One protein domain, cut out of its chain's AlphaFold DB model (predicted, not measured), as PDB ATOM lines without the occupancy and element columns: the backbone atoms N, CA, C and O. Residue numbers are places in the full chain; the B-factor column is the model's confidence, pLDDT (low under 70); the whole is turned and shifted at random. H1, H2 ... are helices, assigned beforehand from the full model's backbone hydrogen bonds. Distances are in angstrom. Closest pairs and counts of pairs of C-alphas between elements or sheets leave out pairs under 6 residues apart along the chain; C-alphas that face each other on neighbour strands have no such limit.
ATOM      1  N   LEU A  31      -7.153 -25.122  12.353       76.19
ATOM      2  CA  LEU A  31      -7.371 -26.248  11.445       76.19
ATOM      3  C   LEU A  31      -8.701 -26.976  11.713       76.19
ATOM      4  O   LEU A  31      -9.388 -27.390  10.776       76.19
ATOM      5  N   ILE A  32      -9.099 -27.086  12.985       80.44
ATOM      6  CA  ILE A  32     -10.368 -27.707  13.396       80.44
ATOM      7  C   ILE A  32     -11.542 -26.817  12.978       80.44
ATOM      8  O   ILE A  32     -12.570 -27.320  12.519       80.44
ATOM      9  N   ALA A  33     -11.369 -25.495  13.069       82.94
ATOM     10  CA  ALA A  33     -12.353 -24.511  12.630       82.94
ATOM     11  C   ALA A  33     -12.699 -24.694  11.146       82.94
ATOM     12  O   ALA A  33     -13.858 -24.896  10.786       82.94
ATOM     13  N   VAL A  34     -11.667 -24.690  10.295       81.06
ATOM     14  CA  VAL A  34     -11.824 -24.820   8.841       81.06
ATOM     15  C   VAL A  34     -12.425 -26.177   8.485       81.06
ATOM     16  O   VAL A  34     -13.361 -26.244   7.696       81.06
ATOM     17  N   THR A  35     -11.962 -27.252   9.123       83.38
ATOM     18  CA  THR A  35     -12.502 -28.605   8.907       83.38
ATOM     19  C   THR A  35     -13.990 -28.691   9.251       83.38
ATOM     20  O   THR A  35     -14.771 -29.269   8.496       83.38
ATOM     21  N   THR A  36     -14.407 -28.076  10.358       86.00
ATOM     22  CA  THR A  36     -15.815 -28.058  10.778       86.00
ATOM     23  C   THR A  36     -16.683 -27.312   9.763       86.00
ATOM     24  O   THR A  36     -17.734 -27.816   9.370       86.00
ATOM     25  N   LEU A  37     -16.219 -26.156   9.279       85.38
ATOM     26  CA  LEU A  37     -16.911 -25.387   8.239       85.38
ATOM     27  C   LEU A  37     -17.035 -26.174   6.930       85.38
ATOM     28  O   LEU A  37     -18.105 -26.187   6.328       85.38
ATOM     29  N   VAL A  38     -15.974 -26.879   6.526       86.62
ATOM     30  CA  VAL A  38     -15.989 -27.765   5.354       86.62
ATOM     31  C   VAL A  38     -17.066 -28.843   5.496       86.62
ATOM     32  O   VAL A  38     -17.862 -29.032   4.578       86.62
ATOM     33  N   ILE A  39     -17.144 -29.515   6.648       86.56
ATOM     34  CA  ILE A  39     -18.150 -30.562   6.892       86.56
ATOM     35  C   ILE A  39     -19.567 -29.982   6.830       86.56
ATOM     36  O   ILE A  39     -20.430 -30.539   6.147       86.56
ATOM     37  N   MET A  40     -19.813 -28.851   7.499       87.69
ATOM     38  CA  MET A  40     -21.118 -28.179   7.461       87.69
ATOM     39  C   MET A  40     -21.511 -27.790   6.032       87.69
ATOM     40  O   MET A  40     -22.660 -27.978   5.630       87.69
ATOM     41  N   PHE A  41     -20.552 -27.300   5.250       88.25
ATOM     42  CA  PHE A  41     -20.782 -26.911   3.869       88.25
ATOM     43  C   PHE A  41     -21.101 -28.103   2.969       88.25
ATOM     44  O   PHE A  41     -22.067 -28.051   2.208       88.25
ATOM     45  N   ILE A  42     -20.364 -29.209   3.094       86.31
ATOM     46  CA  ILE A  42     -20.651 -30.448   2.362       86.31
ATOM     47  C   ILE A  42     -22.095 -30.885   2.635       86.31
ATOM     48  O   ILE A  42     -22.860 -31.083   1.690       86.31
ATOM     49  N   ILE A  43     -22.505 -30.933   3.908       89.50
ATOM     50  CA  ILE A  43     -23.881 -31.281   4.297       89.50
ATOM     51  C   ILE A  43     -24.890 -30.326   3.645       89.50
ATOM     52  O   ILE A  43     -25.867 -30.789   3.061       89.50
ATOM     53  N   SER A  44     -24.643 -29.012   3.681       86.69
ATOM     54  CA  SER A  44     -25.540 -28.036   3.045       86.69
ATOM     55  C   SER A  44     -25.625 -28.176   1.523       86.69
ATOM     56  O   SER A  44     -26.681 -27.955   0.936       86.69
ATOM     57  N   THR A  45     -24.536 -28.587   0.872       86.44
ATOM     58  CA  THR A  45     -24.507 -28.764  -0.584       86.44
ATOM     59  C   THR A  45     -25.327 -29.994  -0.979       86.44
ATOM     60  O   THR A  45     -26.071 -29.963  -1.959       86.44
ATOM     61  N   PHE A  46     -25.265 -31.060  -0.172       87.25
ATOM     62  CA  PHE A  46     -26.115 -32.238  -0.340       87.25
ATOM     63  C   PHE A  46     -27.592 -31.924  -0.122       87.25
ATOM     64  O   PHE A  46     -28.420 -32.328  -0.941       87.25
ATOM     65  N   THR A  47     -27.943 -31.192   0.939       87.75
ATOM     66  CA  THR A  47     -29.345 -30.825   1.178       87.75
ATOM     67  C   THR A  47     -29.881 -29.931   0.062       87.75
ATOM     68  O   THR A  47     -30.971 -30.207  -0.430       87.75
ATOM     69  N   ALA A  48     -29.101 -28.956  -0.420       85.69
ATOM     70  CA  ALA A  48     -29.457 -28.123  -1.573       85.69
ATOM     71  C   ALA A  48     -29.630 -28.937  -2.872       85.69
ATOM     72  O   ALA A  48     -30.536 -28.685  -3.671       85.69
ATOM     73  N   GLY A  49     -28.783 -29.947  -3.082       82.94
ATOM     74  CA  GLY A  49     -28.925 -30.897  -4.182       82.94
ATOM     75  C   GLY A  49     -30.246 -31.668  -4.112       82.94
ATOM     76  O   GLY A  49     -30.972 -31.745  -5.099       82.94
ATOM     77  N   ILE A  50     -30.614 -32.176  -2.935       85.31
ATOM     78  CA  ILE A  50     -31.865 -32.925  -2.746       85.31
ATOM     79  C   ILE A  50     -33.090 -32.019  -2.927       85.31
ATOM     80  O   ILE A  50     -34.021 -32.393  -3.647       85.31
ATOM     81  N   THR A  51     -33.099 -30.823  -2.331       82.06
ATOM     82  CA  THR A  51     -34.249 -29.905  -2.420       82.06
ATOM     83  C   THR A  51     -34.524 -29.480  -3.859       82.06
ATOM     84  O   THR A  51     -35.676 -29.477  -4.279       82.06
ATOM     85  N   SER A  52     -33.486 -29.224  -4.655       79.12
ATOM     86  CA  SER A  52     -33.651 -28.854  -6.068       79.12
ATOM     87  C   SER A  52     -34.292 -29.958  -6.931       79.12
ATOM     88  O   SER A  52     -35.085 -29.665  -7.830       79.12
ATOM     89  N   ILE A  53     -34.020 -31.238  -6.636       78.69
ATOM     90  CA  ILE A  53     -34.661 -32.381  -7.309       78.69
ATOM     91  C   ILE A  53     -36.137 -32.465  -6.902       78.69
ATOM     92  O   ILE A  53     -37.007 -32.687  -7.750       78.69
ATOM     93  N   MET A  54     -36.432 -32.247  -5.616       77.56
ATOM     94  CA  MET A  54     -37.807 -32.206  -5.110       77.56
ATOM     95  C   MET A  54     -38.606 -31.057  -5.739       77.56
ATOM     96  O   MET A  54     -39.741 -31.271  -6.160       77.56
ATOM     97  N   GLU A  55     -38.013 -29.870  -5.881       74.38
ATOM     98  CA  GLU A  55     -38.640 -28.698  -6.511       74.38
ATOM     99  C   GLU A  55     -38.927 -28.906  -8.003       74.38
ATOM    100  O   GLU A  55     -39.995 -28.523  -8.495       74.38
ATOM    101  N   TYR A  56     -38.014 -29.558  -8.731       72.44
ATOM    102  CA  TYR A  56     -38.246 -29.915 -10.130       72.44
ATOM    103  C   TYR A  56     -39.446 -30.862 -10.280       72.44
ATOM    104  O   TYR A  56     -40.288 -30.656 -11.158       72.44
ATOM    105  N   SER A  57     -39.558 -31.855  -9.392       70.38
ATOM    106  CA  SER A  57     -40.669 -32.813  -9.385       70.38
ATOM    107  C   SER A  57     -42.000 -32.165  -8.975       70.38
ATOM    108  O   SER A  57     -43.033 -32.424  -9.591       70.38
ATOM    109  N   ALA A  58     -41.981 -31.276  -7.978       72.06
ATOM    110  CA  ALA A  58     -43.186 -30.694  -7.391       72.06
ATOM    111  C   ALA A  58     -43.828 -29.582  -8.237       72.06
ATOM    112  O   ALA A  58     -45.051 -29.449  -8.232       72.06
ATOM    113  N   HIS A  59     -43.043 -28.755  -8.932       68.25
ATOM    114  CA  HIS A  59     -43.567 -27.582  -9.652       68.25
ATOM    115  C   HIS A  59     -43.246 -27.565 -11.148       68.25
ATOM    116  O   HIS A  59     -43.537 -26.573 -11.813       68.25
ATOM    117  N   LYS A  60     -42.675 -28.653 -11.698       62.88
ATOM    118  CA  LYS A  60     -42.235 -28.721 -13.106       62.88
ATOM    119  C   LYS A  60     -41.436 -27.460 -13.471       62.88
ATOM    120  O   LYS A  60     -41.682 -26.796 -14.477       62.88
ATOM    121  N   SER A  61     -40.551 -27.093 -12.545       58.81
ATOM    122  CA  SER A  61     -39.877 -25.803 -12.521       58.81
ATOM    123  C   SER A  61     -38.850 -25.682 -13.651       58.81
ATOM    124  O   SER A  61     -38.560 -26.650 -14.362       58.81
ATOM    125  N   SER A  62     -38.300 -24.481 -13.842       70.00
ATOM    126  CA  SER A  62     -37.356 -24.210 -14.928       70.00
ATOM    127  C   SER A  62     -36.191 -25.210 -14.921       70.00
ATOM    128  O   SER A  62     -35.662 -25.565 -13.864       70.00
ATOM    129  N   LYS A  63     -35.742 -25.625 -16.115       75.81
ATOM    130  CA  LYS A  63     -34.591 -26.534 -16.287       75.81
ATOM    131  C   LYS A  63     -33.334 -26.047 -15.543       75.81
ATOM    132  O   LYS A  63     -32.491 -26.862 -15.192       75.81
ATOM    133  N   GLY A  64     -33.229 -24.742 -15.268       76.50
ATOM    134  CA  GLY A  64     -32.120 -24.143 -14.526       76.50
ATOM    135  C   GLY A  64     -31.990 -24.641 -13.084       76.50
ATOM    136  O   GLY A  64     -30.872 -24.847 -12.624       76.50
ATOM    137  N   ILE A  65     -33.101 -24.915 -12.392       77.94
ATOM    138  CA  ILE A  65     -33.074 -25.394 -10.996       77.94
ATOM    139  C   ILE A  65     -32.576 -26.841 -10.930       77.94
ATOM    140  O   ILE A  65     -31.801 -27.191 -10.045       77.94
ATOM    141  N   LEU A  66     -32.929 -27.664 -11.922       77.44
ATOM    142  CA  LEU A  66     -32.410 -29.029 -12.023       77.44
ATOM    143  C   LEU A  66     -30.899 -29.041 -12.306       77.44
ATOM    144  O   LEU A  66     -30.163 -29.820 -11.705       77.44
ATOM    145  N   VAL A  67     -30.425 -28.153 -13.187       84.12
ATOM    146  CA  VAL A  67     -28.991 -28.014 -13.487       84.12
ATOM    147  C   VAL A  67     -28.217 -27.546 -12.252       84.12
ATOM    148  O   VAL A  67     -27.177 -28.126 -11.952       84.12
ATOM    149  N   ILE A  68     -28.736 -26.567 -11.498       83.38
ATOM    150  CA  ILE A  68     -28.114 -26.108 -10.243       83.38
ATOM    151  C   ILE A  68     -28.014 -27.251  -9.225       83.38
ATOM    152  O   ILE A  68     -26.991 -27.409  -8.563       83.38
ATOM    153  N   GLY A  69     -29.050 -28.087  -9.145       82.75
ATOM    154  CA  GLY A  69     -29.102 -29.251  -8.272       82.75
ATOM    155  C   GLY A  69     -28.048 -30.298  -8.569       82.75
ATOM    156  O   GLY A  69     -27.310 -30.731  -7.684       82.75
ATOM    157  N   ILE A  70     -27.959 -30.675  -9.843       86.00
ATOM    158  CA  ILE A  70     -26.972 -31.637 -10.333       86.00
ATOM    159  C   ILE A  70     -25.557 -31.090 -10.122       86.00
ATOM    160  O   ILE A  70     -24.692 -31.817  -9.638       86.00
ATOM    161  N   LEU A  71     -25.325 -29.806 -10.415       87.06
ATOM    162  CA  LEU A  71     -24.039 -29.154 -10.161       87.06
ATOM    163  C   LEU A  71     -23.671 -29.189  -8.674       87.06
ATOM    164  O   LEU A  71     -22.553 -29.581  -8.348       87.06
ATOM    165  N   ASN A  72     -24.600 -28.850  -7.775       86.12
ATOM    166  CA  ASN A  72     -24.371 -28.904  -6.330       86.12
ATOM    167  C   ASN A  72     -23.999 -30.316  -5.859       86.12
ATOM    168  O   ASN A  72     -23.049 -30.472  -5.095       86.12
ATOM    169  N   LEU A  73     -24.676 -31.359  -6.350       86.31
ATOM    170  CA  LEU A  73     -24.321 -32.743  -6.017       86.31
ATOM    171  C   LEU A  73     -22.932 -33.130  -6.532       86.31
ATOM    172  O   LEU A  73     -22.171 -33.753  -5.794       86.31
ATOM    173  N   ILE A  74     -22.578 -32.738  -7.760       88.50
ATOM    174  CA  ILE A  74     -21.250 -32.997  -8.337       88.50
ATOM    175  C   ILE A  74     -20.165 -32.285  -7.522       88.50
ATOM    176  O   ILE A  74     -19.174 -32.915  -7.151       88.50
ATOM    177  N   PHE A  75     -20.360 -31.005  -7.191       85.69
ATOM    178  CA  PHE A  75     -19.435 -30.251  -6.341       85.69
ATOM    179  C   PHE A  75     -19.307 -30.874  -4.952       85.69
ATOM    180  O   PHE A  75     -18.190 -31.090  -4.488       85.69
ATOM    181  N   GLY A  76     -20.426 -31.239  -4.323       83.69
ATOM    182  CA  GLY A  76     -20.435 -31.938  -3.039       83.69
ATOM    183  C   GLY A  76     -19.633 -33.239  -3.088       83.69
ATOM    184  O   GLY A  76     -18.822 -33.493  -2.200       83.69
ATOM    185  N   PHE A  77     -19.781 -34.025  -4.158       87.81
ATOM    186  CA  PHE A  77     -18.999 -35.245  -4.362       87.81
ATOM    187  C   PHE A  77     -17.503 -34.932  -4.491       87.81
ATOM    188  O   PHE A  77     -16.699 -35.467  -3.732       87.81
ATOM    189  N   ILE A  78     -17.117 -34.014  -5.384       86.38
ATOM    190  CA  ILE A  78     -15.714 -33.610  -5.585       86.38
ATOM    191  C   ILE A  78     -15.076 -33.162  -4.264       86.38
ATOM    192  O   ILE A  78     -13.944 -33.550  -3.967       86.38
ATOM    193  N   PHE A  79     -15.814 -32.400  -3.454       85.25
ATOM    194  CA  PHE A  79     -15.346 -31.892  -2.168       85.25
ATOM    195  C   PHE A  79     -15.157 -32.971  -1.098       85.25
ATOM    196  O   PHE A  79     -14.276 -32.826  -0.246       85.25
ATOM    197  N   VAL A  80     -15.930 -34.058  -1.146       85.31
ATOM    198  CA  VAL A  80     -15.744 -35.217  -0.258       85.31
ATOM    199  C   VAL A  80     -14.491 -36.005  -0.640       85.31
ATOM    200  O   VAL A  80     -13.712 -36.368   0.239       85.31
ATOM    201  N   PHE A  81     -14.262 -36.246  -1.936       87.12
ATOM    202  CA  PHE A  81     -13.099 -37.022  -2.392       87.12
ATOM    203  C   PHE A  81     -11.784 -36.241  -2.300       87.12
ATOM    204  O   PHE A  81     -10.737 -36.836  -2.055       87.12
ATOM    205  N   ASN A  82     -11.828 -34.917  -2.462       85.44
ATOM    206  CA  ASN A  82     -10.655 -34.049  -2.398       85.44
ATOM    207  C   ASN A  82     -10.771 -33.045  -1.251       85.44
ATOM    208  O   ASN A  82     -10.898 -31.840  -1.472       85.44
TER     209      ASN A  82
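Overview. This is residues 31 to 82 of the 163 residues of an uncharacterized protein of endosymbiont 'TC1' of Trimyema compressum (UniProt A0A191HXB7). The long helix H1 and the shorter helix H2 make a helical hairpin: H2 folds back along H1 after a tight turn, and the first residues of H1, 31 to 37, stick out beyond H2. The outline is a rod of 43 by 16 by 12 A, and H1 makes its length. The printed part has 52 residues with two named helices, H1 then H2, and no named strand; the class is all helix. The whole is loose, with a radius of gyration of the C-alphas of 12.7 A.

Arrangement. H1, residues 31 to 59, touches H2, residues 63 to 81, with 30 pairs of C-alphas within 8 A. Their closest C-alphas, those of Gly 49 and Gly 69, are 4.4 A apart. The two run opposite ways at a shallow tilt of 29 degrees, and their centres are 9.4 A apart. In H1 and H2 every O i to N i+4 pair is within hydrogen-bond range.

Along the chain. H1 measures 41.9 A from C-alpha 31 at (-7.371, -26.248, 11.445) to C-alpha 59 at (-43.567, -27.582, -9.652). H2 measures 27.7 A and ends with C-alpha 81 at (-13.099, -37.022, -2.392).

Size, cuts and confidence. The two C-alphas farthest apart, those of Leu 31 and Lys 60, are 42.7 A apart. The printed part has no cut, and the link from H1 to H2 is tight. Mean pLDDT of the printed part is 81.7; residues 59 to 61 are under 70.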